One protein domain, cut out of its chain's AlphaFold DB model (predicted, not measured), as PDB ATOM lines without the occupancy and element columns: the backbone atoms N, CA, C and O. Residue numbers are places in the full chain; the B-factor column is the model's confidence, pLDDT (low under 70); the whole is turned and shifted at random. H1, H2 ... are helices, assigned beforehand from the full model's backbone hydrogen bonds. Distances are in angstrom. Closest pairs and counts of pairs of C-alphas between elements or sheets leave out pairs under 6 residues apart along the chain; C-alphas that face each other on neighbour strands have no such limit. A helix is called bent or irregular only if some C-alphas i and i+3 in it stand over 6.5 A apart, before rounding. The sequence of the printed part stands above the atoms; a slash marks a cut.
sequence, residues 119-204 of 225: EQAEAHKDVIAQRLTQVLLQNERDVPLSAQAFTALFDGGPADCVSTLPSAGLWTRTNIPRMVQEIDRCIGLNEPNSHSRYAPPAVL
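Overview. This is residues 119 to 204 of the 225 residues of the protein "3'-phosphate/5'-hydroxy nucleic acid ligase" of Escherichia coli (UniProt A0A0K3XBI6). In a loose body H5 and H6 pack on separate parts of kinked H3, while residues 119 to 130 and 133 to 137 of an arm, H1 and H2, stick out. The 86 printed residues include six named helices, H1 to H6 in order, and no named strand: all helix. The whole is loose, radius of gyration of the C-alphas 15.8 A, spanning 48 by 27 by 22 A.

Arrangement. H3, residues 147 to 163, is irregular: C-alphas 155 and 158 are 9.5 A apart. Its residues 158 to 162 alone touch H5, residues 176 to 183, about perpendicular at 79 degrees; C-alphas 159 and 180 are closest, 6.0 A. Its residues 147 to 151 alone touch H6, residues 201 to 204; C-alphas 147 and 204 are closest, 4.9 A. H1, residues 119 to 122, H2, residues 125 to 137, and H4, residues 169 to 173, touch no helix. Every O i to N i+4 pair is within hydrogen-bond range in H2 and H5, 10 of 13 in H3, 0 of 1 in H4, where 2 of 2 O i to N i+3 pairs are.

Along the chain. C-alpha 119 is at (-3.449, 156.041, -27.563), C-alpha 204 at (-38.335, 126.686, -31.900). From first to last C-alpha H2 is 16.9 A, H3 13.2 A.

Size, cuts and confidence. The printed part has no cut, the link from H5 to H6 is long, and Pro 192 has pLDDT under 70.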
ATOM      1  N   GLU A 119      -3.343 154.897 -28.471       97.94
ATOM      2  CA  GLU A 119      -3.449 156.041 -27.563       97.94
ATOM      3  C   GLU A 119      -4.913 156.455 -27.347       97.94
ATOM      4  O   GLU A 119      -5.344 156.703 -26.220       97.94
ATOM      5  N   GLN A 120      -5.715 156.471 -28.419       96.94
ATOM      6  CA  GLN A 120      -7.155 156.746 -28.343       96.94
ATOM      7  C   GLN A 120      -7.916 155.661 -27.574       96.94
ATOM      8  O   GLN A 120      -8.837 155.972 -26.819       96.94
ATOM      9  N   ALA A 121      -7.562 154.389 -27.774       95.62
ATOM     10  CA  ALA A 121      -8.188 153.283 -27.060       95.62
ATOM     11  C   ALA A 121      -7.815 153.294 -25.569       95.62
ATOM     12  O   ALA A 121      -8.684 153.097 -24.719       95.62
ATOM     13  N   GLU A 122      -6.552 153.574 -25.243       97.12
ATOM     14  CA  GLU A 122      -6.051 153.642 -23.870       97.12
ATOM     15  C   GLU A 122      -6.691 154.776 -23.073       97.12
ATOM     16  O   GLU A 122      -7.127 154.545 -21.944       97.12
ATOM     17  N   ALA A 123      -6.871 155.953 -23.684       97.88
ATOM     18  CA  ALA A 123      -7.557 157.088 -23.063       97.88
ATOM     19  C   ALA A 123      -8.998 156.767 -22.608       97.88
ATOM     20  O   ALA A 123      -9.548 157.447 -21.741       97.88
ATOM     21  N   HIS A 124      -9.615 155.723 -23.174       96.88
ATOM     22  CA  HIS A 124     -10.979 155.293 -22.864       96.88
ATOM     23  C   HIS A 124     -11.072 153.845 -22.360       96.88
ATOM     24  O   HIS A 124     -12.178 153.304 -22.274       96.88
ATOM     25  N   LYS A 125      -9.945 153.212 -22.007       96.69
ATOM     26  CA  LYS A 125      -9.858 151.777 -21.696       96.69
ATOM     27  C   LYS A 125     -10.877 151.325 -20.653       96.69
ATOM     28  O   LYS A 125     -11.597 150.357 -20.892       96.69
ATOM     29  N   ASP A 126     -10.970 152.035 -19.532       98.00
ATOM     30  CA  ASP A 126     -11.850 151.648 -18.424       98.00
ATOM     31  C   ASP A 126     -13.326 151.738 -18.817       98.00
ATOM     32  O   ASP A 126     -14.110 150.830 -18.538       98.00
ATOM     33  N   VAL A 127     -13.696 152.791 -19.552       97.50
ATOM     34  CA  VAL A 127     -15.062 152.975 -20.060       97.50
ATOM     35  C   VAL A 127     -15.407 151.879 -21.068       97.50
ATOM     36  O   VAL A 127     -16.488 151.295 -20.992       97.50
ATOM     37  N   ILE A 128     -14.493 151.561 -21.988       95.00
ATOM     38  CA  ILE A 128     -14.679 150.489 -22.973       95.00
ATOM     39  C   ILE A 128     -14.840 149.139 -22.260       95.00
ATOM     40  O   ILE A 128     -15.809 148.426 -22.521       95.00
ATOM     41  N   ALA A 129     -13.947 148.803 -21.326       96.38
ATOM     42  CA  ALA A 129     -13.982 147.545 -20.584       96.38
ATOM     43  C   ALA A 129     -15.265 147.401 -19.751       96.38
ATOM     44  O   ALA A 129     -15.908 146.347 -19.777       96.38
ATOM     45  N   GLN A 130     -15.686 148.467 -19.065       97.25
ATOM     46  CA  GLN A 130     -16.932 148.487 -18.306       97.25
ATOM     47  C   GLN A 130     -18.145 148.262 -19.217       97.25
ATOM     48  O   GLN A 130     -18.983 147.409 -18.924       97.25
ATOM     49  N   ARG A 131     -18.228 148.978 -20.348       94.12
ATOM     50  CA  ARG A 131     -19.343 148.842 -21.299       94.12
ATOM     51  C   ARG A 131     -19.391 147.460 -21.942       94.12
ATOM     52  O   ARG A 131     -20.467 146.876 -22.042       94.12
ATOM     53  N   LEU A 132     -18.245 146.905 -22.336       93.56
ATOM     54  CA  LEU A 132     -18.177 145.543 -22.870       93.56
ATOM     55  C   LEU A 132     -18.582 144.511 -21.817       93.56
ATOM     56  O   LEU A 132     -19.314 143.583 -22.139       93.56
ATOM     57  N   THR A 133     -18.180 144.692 -20.559       95.38
ATOM     58  CA  THR A 133     -18.581 143.814 -19.448       95.38
ATOM     59  C   THR A 133     -20.093 143.837 -19.240       95.38
ATOM     60  O   THR A 133     -20.720 142.781 -19.164       95.38
ATOM     61  N   GLN A 134     -20.692 145.027 -19.200       93.19
ATOM     62  CA  GLN A 134     -22.138 145.216 -19.074       93.19
ATOM     63  C   GLN A 134     -22.909 144.470 -20.171       93.19
ATOM     64  O   GLN A 134     -23.770 143.624 -19.909       93.19
ATOM     65  N   VAL A 135     -22.524 144.731 -21.418       90.00
ATOM     66  CA  VAL A 135     -23.157 144.171 -22.613       90.00
ATOM     67  C   VAL A 135     -22.925 142.653 -22.676       90.00
ATOM     68  O   VAL A 135     -23.877 141.874 -22.756       90.00
ATOM     69  N   LEU A 136     -21.678 142.190 -22.601       89.50
ATOM     70  CA  LEU A 136     -21.321 140.790 -22.850       89.50
ATOM     71  C   LEU A 136     -21.547 139.874 -21.643       89.50
ATOM     72  O   LEU A 136     -22.024 138.757 -21.822       89.50
ATOM     73  N   LEU A 137     -21.251 140.320 -20.426       92.12
ATOM     74  CA  LEU A 137     -21.217 139.445 -19.247       92.12
ATOM     75  C   LEU A 137     -22.386 139.683 -18.283       92.12
ATOM     76  O   LEU A 137     -22.774 138.759 -17.571       92.12
ATOM     77  N   GLN A 138     -22.982 140.881 -18.272       92.38
ATOM     78  CA  GLN A 138     -24.037 141.261 -17.315       92.38
ATOM     79  C   GLN A 138     -25.444 141.320 -17.923       92.38
ATOM     80  O   GLN A 138     -26.390 141.749 -17.267       92.38
ATOM     81  N   ASN A 139     -25.611 140.802 -19.142       86.12
ATOM     82  CA  ASN A 139     -26.908 140.666 -19.806       86.12
ATOM     83  C   ASN A 139     -27.617 141.976 -20.175       86.12
ATOM     84  O   ASN A 139     -28.818 141.979 -20.437       86.12
ATOM     85  N   GLU A 140     -26.887 143.083 -20.286       88.88
ATOM     86  CA  GLU A 140     -27.453 144.373 -20.709       88.88
ATOM     87  C   GLU A 140     -27.604 144.484 -22.238       88.88
ATOM     88  O   GLU A 140     -27.723 145.567 -22.801       88.88
ATOM     89  N   ARG A 141     -27.567 143.345 -22.935       82.38
ATOM     90  CA  ARG A 141     -27.440 143.266 -24.390       82.38
ATOM     91  C   ARG A 141     -28.730 143.615 -25.147       82.38
ATOM     92  O   ARG A 141     -28.634 143.959 -26.314       82.38
ATOM     93  N   ASP A 142     -29.898 143.546 -24.500       88.12
ATOM     94  CA  ASP A 142     -31.244 143.775 -25.076       88.12
ATOM     95  C   ASP A 142     -31.367 143.331 -26.548       88.12
ATOM     96  O   ASP A 142     -31.603 144.128 -27.455       88.12
ATOM     97  N   VAL A 143     -31.124 142.038 -26.784       89.62
ATOM     98  CA  VAL A 143     -31.092 141.406 -28.111       89.62
ATOM     99  C   VAL A 143     -32.368 140.575 -28.294       89.62
ATOM    100  O   VAL A 143     -32.365 139.373 -28.011       89.62
ATOM    101  N   PRO A 144     -33.499 141.180 -28.701       89.44
ATOM    102  CA  PRO A 144     -34.742 140.444 -28.873       89.44
ATOM    103  C   PRO A 144     -34.637 139.474 -30.055       89.44
ATOM    104  O   PRO A 144     -34.449 139.884 -31.196       89.44
ATOM    105  N   LEU A 145     -34.799 138.178 -29.786       89.62
ATOM    106  CA  LEU A 145     -34.846 137.119 -30.796       89.62
ATOM    107  C   LEU A 145     -36.177 136.373 -30.724       89.62
ATOM    108  O   LEU A 145     -36.756 136.195 -29.647       89.62
ATOM    109  N   SER A 146     -36.657 135.930 -31.883       89.81
ATOM    110  CA  SER A 146     -37.904 135.181 -32.030       89.81
ATOM    111  C   SER A 146     -37.626 133.732 -32.433       89.81
ATOM    112  O   SER A 146     -36.567 133.413 -32.970       89.81
ATOM    113  N   ALA A 147     -38.604 132.846 -32.222       91.44
ATOM    114  CA  ALA A 147     -38.534 131.485 -32.756       91.44
ATOM    115  C   ALA A 147     -38.392 131.485 -34.289       91.44
ATOM    116  O   ALA A 147     -37.692 130.642 -34.831       91.44
ATOM    117  N   GLN A 148     -38.995 132.465 -34.971       92.62
ATOM    118  CA  GLN A 148     -38.854 132.645 -36.416       92.62
ATOM    119  C   GLN A 148     -37.409 132.971 -36.813       92.62
ATOM    120  O   GLN A 148     -36.932 132.420 -37.798       92.62
ATOM    121  N   ALA A 149     -36.703 133.791 -36.029       93.31
ATOM    122  CA  ALA A 149     -35.293 134.082 -36.270       93.31
ATOM    123  C   ALA A 149     -34.412 132.843 -36.119       93.31
ATOM    124  O   ALA A 149     -33.541 132.608 -36.949       93.31
ATOM    125  N   PHE A 150     -34.686 131.994 -35.127       92.94
ATOM    126  CA  PHE A 150     -34.011 130.700 -35.022       92.94
ATOM    127  C   PHE A 150     -34.362 129.762 -36.179       92.94
ATOM    128  O   PHE A 150     -33.465 129.132 -36.721       92.94
ATOM    129  N   THR A 151     -35.628 129.674 -36.594       93.81
ATOM    130  CA  THR A 151     -36.011 128.878 -37.771       93.81
ATOM    131  C   THR A 151     -35.247 129.333 -39.013       93.81
ATOM    132  O   THR A 151     -34.616 128.505 -39.659       93.81
ATOM    133  N   ALA A 152     -35.222 130.639 -39.287       93.75
ATOM    134  CA  ALA A 152     -34.474 131.212 -40.402       93.75
ATOM    135  C   ALA A 152     -32.964 130.941 -40.284       93.75
ATOM    136  O   ALA A 152     -32.344 130.542 -41.263       93.75
ATOM    137  N   LEU A 153     -32.391 131.043 -39.076       92.62
ATOM    138  CA  LEU A 153     -30.996 130.676 -38.818       92.62
ATOM    139  C   LEU A 153     -30.695 129.225 -39.201       92.62
ATOM    140  O   LEU A 153     -29.678 128.962 -39.829       92.62
ATOM    141  N   PHE A 154     -31.546 128.280 -38.799       92.25
ATOM    142  CA  PHE A 154     -31.295 126.867 -39.072       92.25
ATOM    143  C   PHE A 154     -31.589 126.475 -40.517       92.25
ATOM    144  O   PHE A 154     -30.934 125.568 -41.013       92.25
ATOM    145  N   ASP A 155     -32.565 127.099 -41.172       92.75
ATOM    146  CA  ASP A 155     -32.977 126.712 -42.527       92.75
ATOM    147  C   ASP A 155     -32.210 127.465 -43.627       92.75
ATOM    148  O   ASP A 155     -32.014 126.911 -44.704       92.75
ATOM    149  N   GLY A 156     -31.743 128.689 -43.358       90.81
ATOM    150  CA  GLY A 156     -31.071 129.543 -44.347       90.81
ATOM    151  C   GLY A 156     -29.822 130.275 -43.847       90.81
ATOM    152  O   GLY A 156     -29.206 131.037 -44.587       90.81
ATOM    153  N   GLY A 157     -29.405 130.034 -42.603       91.00
ATOM    154  CA  GLY A 157     -28.162 130.570 -42.054       91.00
ATOM    155  C   GLY A 157     -28.283 131.972 -41.442       91.00
ATOM    156  O   GLY A 157     -29.379 132.519 -41.257       91.00
ATOM    157  N   PRO A 158     -27.147 132.579 -41.048       91.75
ATOM    158  CA  PRO A 158     -27.157 133.823 -40.285       91.75
ATOM    159  C   PRO A 158     -27.743 135.024 -41.038       91.75
ATOM    160  O   PRO A 158     -28.383 135.861 -40.405       91.75
ATOM    161  N   ALA A 159     -27.586 135.112 -42.361       90.00
ATOM    162  CA  ALA A 159     -28.178 136.192 -43.158       90.00
ATOM    163  C   ALA A 159     -29.719 136.153 -43.122       90.00
ATOM    164  O   ALA A 159     -30.368 137.173 -42.867       90.00
ATOM    165  N   ASP A 160     -30.303 134.963 -43.261       92.38
ATOM    166  CA  ASP A 160     -31.748 134.761 -43.180       92.38
ATOM    167  C   ASP A 160     -32.269 135.060 -41.774       92.38
ATOM    168  O   ASP A 160     -33.283 135.746 -41.626       92.38
ATOM    169  N   CYS A 161     -31.540 134.660 -40.728       93.31
ATOM    170  CA  CYS A 161     -31.835 135.069 -39.351       93.31
ATOM    171  C   CYS A 161     -31.927 136.596 -39.226       93.31
ATOM    172  O   CYS A 161     -32.918 137.122 -38.708       93.31
ATOM    173  N   VAL A 162     -30.933 137.308 -39.763       93.62
ATOM    174  CA  VAL A 162     -30.856 138.773 -39.725       93.62
ATOM    175  C   VAL A 162     -32.057 139.431 -40.411       93.62
ATOM    176  O   VAL A 162     -32.580 140.421 -39.897       93.62
ATOM    177  N   SER A 163     -32.558 138.855 -41.508       91.88
ATOM    178  CA  SER A 163     -33.735 139.370 -42.229       91.88
ATOM    179  C   SER A 163     -35.037 139.342 -41.412       91.88
ATOM    180  O   SER A 163     -35.981 140.073 -41.711       91.88
ATOM    181  N   THR A 164     -35.085 138.527 -40.354       93.56
ATOM    182  CA  THR A 164     -36.271 138.344 -39.499       93.56
ATOM    183  C   THR A 164     -36.192 139.090 -38.165       93.56
ATOM    184  O   THR A 164     -37.094 138.964 -37.327       93.56
ATOM    185  N   LEU A 165     -35.112 139.841 -37.929       92.69
ATOM    186  CA  LEU A 165     -34.910 140.549 -36.670       92.69
ATOM    187  C   LEU A 165     -35.953 141.663 -36.489       92.69
ATOM    188  O   LEU A 165     -36.244 142.408 -37.427       92.69
ATOM    189  N   PRO A 166     -36.517 141.820 -35.279       90.38
ATOM    190  CA  PRO A 166     -37.450 142.902 -35.014       90.38
ATOM    191  C   PRO A 166     -36.713 144.245 -34.951       90.38
ATOM    192  O   PRO A 166     -35.573 144.321 -34.491       90.38
ATOM    193  N   SER A 167     -37.403 145.335 -35.293       90.75
ATOM    194  CA  SER A 167     -36.934 146.696 -34.996       90.75
ATOM    195  C   SER A 167     -37.140 147.016 -33.506       90.75
ATOM    196  O   SER A 167     -38.036 147.766 -33.123       90.75
ATOM    197  N   ALA A 168     -36.367 146.358 -32.639       91.25
ATOM    198  CA  ALA A 168     -36.447 146.490 -31.185       91.25
ATOM    199  C   ALA A 168     -35.085 146.245 -30.517       91.25
ATOM    200  O   ALA A 168     -34.227 145.554 -31.067       91.25
ATOM    201  N   GLY A 169     -34.898 146.804 -29.319       91.19
ATOM    202  CA  GLY A 169     -33.665 146.668 -28.541       91.19
ATOM    203  C   GLY A 169     -32.424 147.112 -29.316       91.19
ATOM    204  O   GLY A 169     -32.458 148.106 -30.050       91.19
ATOM    205  N   LEU A 170     -31.335 146.352 -29.195       90.81
ATOM    206  CA  LEU A 170     -30.053 146.616 -29.857       90.81
ATOM    207  C   LEU A 170     -30.169 146.707 -31.389       90.81
ATOM    208  O   LEU A 170     -29.421 147.454 -32.029       90.81
ATOM    209  N   TRP A 171     -31.128 145.997 -31.988       92.56
ATOM    210  CA  TRP A 171     -31.290 145.951 -33.442       92.56
ATOM    211  C   TRP A 171     -31.657 147.302 -34.049       92.56
ATOM    212  O   TRP A 171     -31.214 147.602 -35.152       92.56
ATOM    213  N   THR A 172     -32.348 148.170 -33.301       92.94
ATOM    214  CA  THR A 172     -32.707 149.532 -33.752       92.94
ATOM    215  C   THR A 172     -31.497 150.411 -34.073       92.94
ATOM    216  O   THR A 172     -31.606 151.373 -34.830       92.94
ATOM    217  N   ARG A 173     -30.335 150.092 -33.495       91.38
ATOM    218  CA  ARG A 173     -29.081 150.843 -33.646       91.38
ATOM    219  C   ARG A 173     -28.007 150.055 -34.389       91.38
ATOM    220  O   ARG A 173     -26.877 150.523 -34.513       91.38
ATOM    221  N   THR A 174     -28.335 148.850 -34.849       91.62
ATOM    222  CA  THR A 174     -27.390 147.979 -35.542       91.62
ATOM    223  C   THR A 174     -27.359 148.339 -37.022       91.62
ATOM    224  O   THR A 174     -28.396 148.450 -37.671       91.62
ATOM    225  N   ASN A 175     -26.161 148.491 -37.584       93.12
ATOM    226  CA  ASN A 175     -26.000 148.612 -39.029       93.12
ATOM    227  C   ASN A 175     -26.168 147.221 -39.665       93.12
ATOM    228  O   ASN A 175     -25.198 146.480 -39.815       93.12
ATOM    229  N   ILE A 176     -27.416 146.868 -39.988       92.69
ATOM    230  CA  ILE A 176     -27.775 145.569 -40.567       92.69
ATOM    231  C   ILE A 176     -27.011 145.284 -41.873       92.69
ATOM    232  O   ILE A 176     -26.402 144.216 -41.949       92.69
ATOM    233  N   PRO A 177     -26.937 146.207 -42.859       93.06
ATOM    234  CA  PRO A 177     -26.166 145.964 -44.081       93.06
ATOM    235  C   PRO A 177     -24.699 145.617 -43.815       93.06
ATOM    236  O   PRO A 177     -24.172 144.668 -44.391       93.06
ATOM    237  N   ARG A 178     -24.043 146.347 -42.904       92.25
ATOM    238  CA  ARG A 178     -22.661 146.053 -42.511       92.25
ATOM    239  C   ARG A 178     -22.550 144.687 -41.835       92.25
ATOM    240  O   ARG A 178     -21.629 143.943 -42.142       92.25
ATOM    241  N   MET A 179     -23.471 144.351 -40.934       90.94
ATOM    242  CA  MET A 179     -23.450 143.067 -40.231       90.94
ATOM    243  C   MET A 179     -23.570 141.883 -41.201       90.94
ATOM    244  O   MET A 179     -22.827 140.919 -41.047       90.94
ATOM    245  N   VAL A 180     -24.438 141.972 -42.215       91.44
ATOM    246  CA  VAL A 180     -24.561 140.944 -43.267       91.44
ATOM    247  C   VAL A 180     -23.252 140.808 -44.050       91.44
ATOM    248  O   VAL A 180     -22.720 139.709 -44.151       91.44
ATOM    249  N   GLN A 181     -22.658 141.922 -44.492       91.44
ATOM    250  CA  GLN A 181     -21.359 141.896 -45.183       91.44
ATOM    251  C   GLN A 181     -20.239 141.283 -44.336       91.44
ATOM    252  O   GLN A 181     -19.307 140.683 -44.868       91.44
ATOM    253  N   GLU A 182     -20.276 141.484 -43.020       90.25
ATOM    254  CA  GLU A 182     -19.291 140.900 -42.119       90.25
ATOM    255  C   GLU A 182     -19.527 139.402 -41.888       90.25
ATOM    256  O   GLU A 182     -18.552 138.661 -41.786       90.25
ATOM    257  N   ILE A 183     -20.787 138.956 -41.827       90.00
ATOM    258  CA  ILE A 183     -21.162 137.535 -41.774       90.00
ATOM    259  C   ILE A 183     -20.667 136.811 -43.028       90.00
ATOM    260  O   ILE A 183     -20.064 135.750 -42.906       90.00
ATOM    261  N   ASP A 184     -20.819 137.416 -44.208       89.06
ATOM    262  CA  ASP A 184     -20.380 136.823 -45.479       89.06
ATOM    263  C   ASP A 184     -18.865 136.605 -45.574       89.06
ATOM    264  O   ASP A 184     -18.384 135.831 -46.400       89.06
ATOM    265  N   ARG A 185     -18.090 137.281 -44.720       89.25
ATOM    266  CA  ARG A 185     -16.632 137.117 -44.624       89.25
ATOM    267  C   ARG A 185     -16.220 136.051 -43.612       89.25
ATOM    268  O   ARG A 185     -15.031 135.748 -43.509       89.25
ATOM    269  N   CYS A 186     -17.155 135.510 -42.835       88.31
ATOM    270  CA  CYS A 186     -16.874 134.448 -41.882       88.31
ATOM    271  C   CYS A 186     -16.816 133.093 -42.594       88.31
ATOM    272  O   CYS A 186     -17.747 132.682 -43.282       88.31
ATOM    273  N   ILE A 187     -15.717 132.372 -42.379       86.50
ATOM    274  CA  ILE A 187     -15.511 131.031 -42.931       86.50
ATOM    275  C   ILE A 187     -16.539 130.068 -42.319       86.50
ATOM    276  O   ILE A 187     -16.723 130.052 -41.104       86.50
ATOM    277  N   GLY A 188     -17.202 129.276 -43.165       82.88
ATOM    278  CA  GLY A 188     -18.113 128.203 -42.752       82.88
ATOM    279  C   GLY A 188     -19.513 128.638 -42.298       82.88
ATOM    280  O   GLY A 188     -20.355 127.776 -42.072       82.88
ATOM    281  N   LEU A 189     -19.811 129.941 -42.185       83.62
ATOM    282  CA  LEU A 189     -21.134 130.403 -41.728       83.62
ATOM    283  C   LEU A 189     -22.219 130.414 -42.816       83.62
ATOM    284  O   LEU A 189     -23.400 130.391 -42.481       83.62
ATOM    285  N   ASN A 190     -21.828 130.422 -44.093       79.00
ATOM    286  CA  ASN A 190     -22.744 130.437 -45.242       79.00
ATOM    287  C   ASN A 190     -22.883 129.059 -45.920       79.00
ATOM    288  O   ASN A 190     -23.373 128.965 -47.044       79.00
ATOM    289  N   GLU A 191     -22.428 127.983 -45.274       80.75
ATOM    290  CA  GLU A 191     -22.517 126.633 -45.835       80.75
ATOM    291  C   GLU A 191     -23.890 125.990 -45.547       80.75
ATOM    292  O   GLU A 191     -24.304 125.913 -44.386       80.75
ATOM    293  N   PRO A 192     -24.610 125.493 -46.572       65.44
ATOM    294  CA  PRO A 192     -25.964 124.971 -46.412       65.44
ATOM    295  C   PRO A 192     -25.948 123.533 -45.877       65.44
ATOM    296  O   PRO A 192     -26.081 122.580 -46.638       65.44
ATOM    297  N   ASN A 193     -25.788 123.374 -44.561       74.44
ATOM    298  CA  ASN A 193     -25.741 122.062 -43.897       74.44
ATOM    299  C   ASN A 193     -26.589 121.986 -42.609       74.44
ATOM    300  O   ASN A 193     -26.376 121.113 -41.766       74.44
ATOM    301  N   SER A 194     -27.570 122.876 -42.441       85.75
ATOM    302  CA  SER A 194     -28.469 122.900 -41.281       85.75
ATOM    303  C   SER A 194     -29.943 122.818 -41.684       85.75
ATOM    304  O   SER A 194     -30.314 123.098 -42.819       85.75
ATOM    305  N   HIS A 195     -30.793 122.383 -40.747       93.06
ATOM    306  CA  HIS A 195     -32.248 122.430 -40.901       93.06
ATOM    307  C   HIS A 195     -32.912 122.457 -39.520       93.06
ATOM    308  O   HIS A 195     -32.560 121.682 -38.625       93.06
ATOM    309  N   SER A 196     -33.922 123.310 -39.358       93.62
ATOM    310  CA  SER A 196     -34.730 123.475 -38.149       93.62
ATOM    311  C   SER A 196     -35.343 122.171 -37.621       93.62
ATOM    312  O   SER A 196     -35.526 122.040 -36.413       93.62
ATOM    313  N   ARG A 197     -35.562 121.148 -38.460       93.56
ATOM    314  CA  ARG A 197     -36.012 119.815 -38.005       93.56
ATOM    315  C   ARG A 197     -35.067 119.143 -36.998       93.56
ATOM    316  O   ARG A 197     -35.506 118.280 -36.244       93.56
ATOM    317  N   TYR A 198     -33.789 119.531 -36.988       91.12
ATOM    318  CA  TYR A 198     -32.772 119.040 -36.053       91.12
ATOM    319  C   TYR A 198     -32.508 120.002 -34.887       91.12
ATOM    320  O   TYR A 198     -31.692 119.708 -34.015       91.12
ATOM    321  N   ALA A 199     -33.172 121.159 -34.858       90.88
ATOM    322  CA  ALA A 199     -32.933 122.164 -33.840       90.88
ATOM    323  C   ALA A 199     -33.517 121.746 -32.478       90.88
ATOM    324  O   ALA A 199     -34.560 121.085 -32.410       90.88
ATOM    325  N   PRO A 200     -32.913 122.193 -31.360       89.31
ATOM    326  CA  PRO A 200     -33.467 121.955 -30.036       89.31
ATOM    327  C   PRO A 200     -34.909 122.490 -29.930       89.31
ATOM    328  O   PRO A 200     -35.143 123.682 -30.158       89.31
ATOM    329  N   PRO A 201     -35.897 121.692 -29.483       87.94
ATOM    330  CA  PRO A 201     -37.286 122.154 -29.389       87.94
ATOM    331  C   PRO A 201     -37.460 123.414 -28.525       87.94
ATOM    332  O   PRO A 201     -38.412 124.173 -28.693       87.94
ATOM    333  N   ALA A 202     -36.539 123.655 -27.587       87.06
ATOM    334  CA  ALA A 202     -36.545 124.825 -26.719       87.06
ATOM    335  C   ALA A 202     -36.398 126.163 -27.466       87.06
ATOM    336  O   ALA A 202     -36.933 127.158 -26.971       87.06
ATOM    337  N   VAL A 203     -35.716 126.189 -28.621       86.19
ATOM    338  CA  VAL A 203     -35.482 127.416 -29.410       86.19
ATOM    339  C   VAL A 203     -36.541 127.650 -30.489       86.19
ATOM    340  O   VAL A 203     -36.761 128.789 -30.888       86.19
ATOM    341  N   LEU A 204     -37.263 126.599 -30.899       86.25
ATOM    342  CA  LEU A 204     -38.335 126.686 -31.900       86.25
ATOM    343  C   LEU A 204     -39.733 126.911 -31.308       86.25
ATOM    344  O   LEU A 204     -40.666 127.298 -32.014       86.25
TER     345      LEU A 204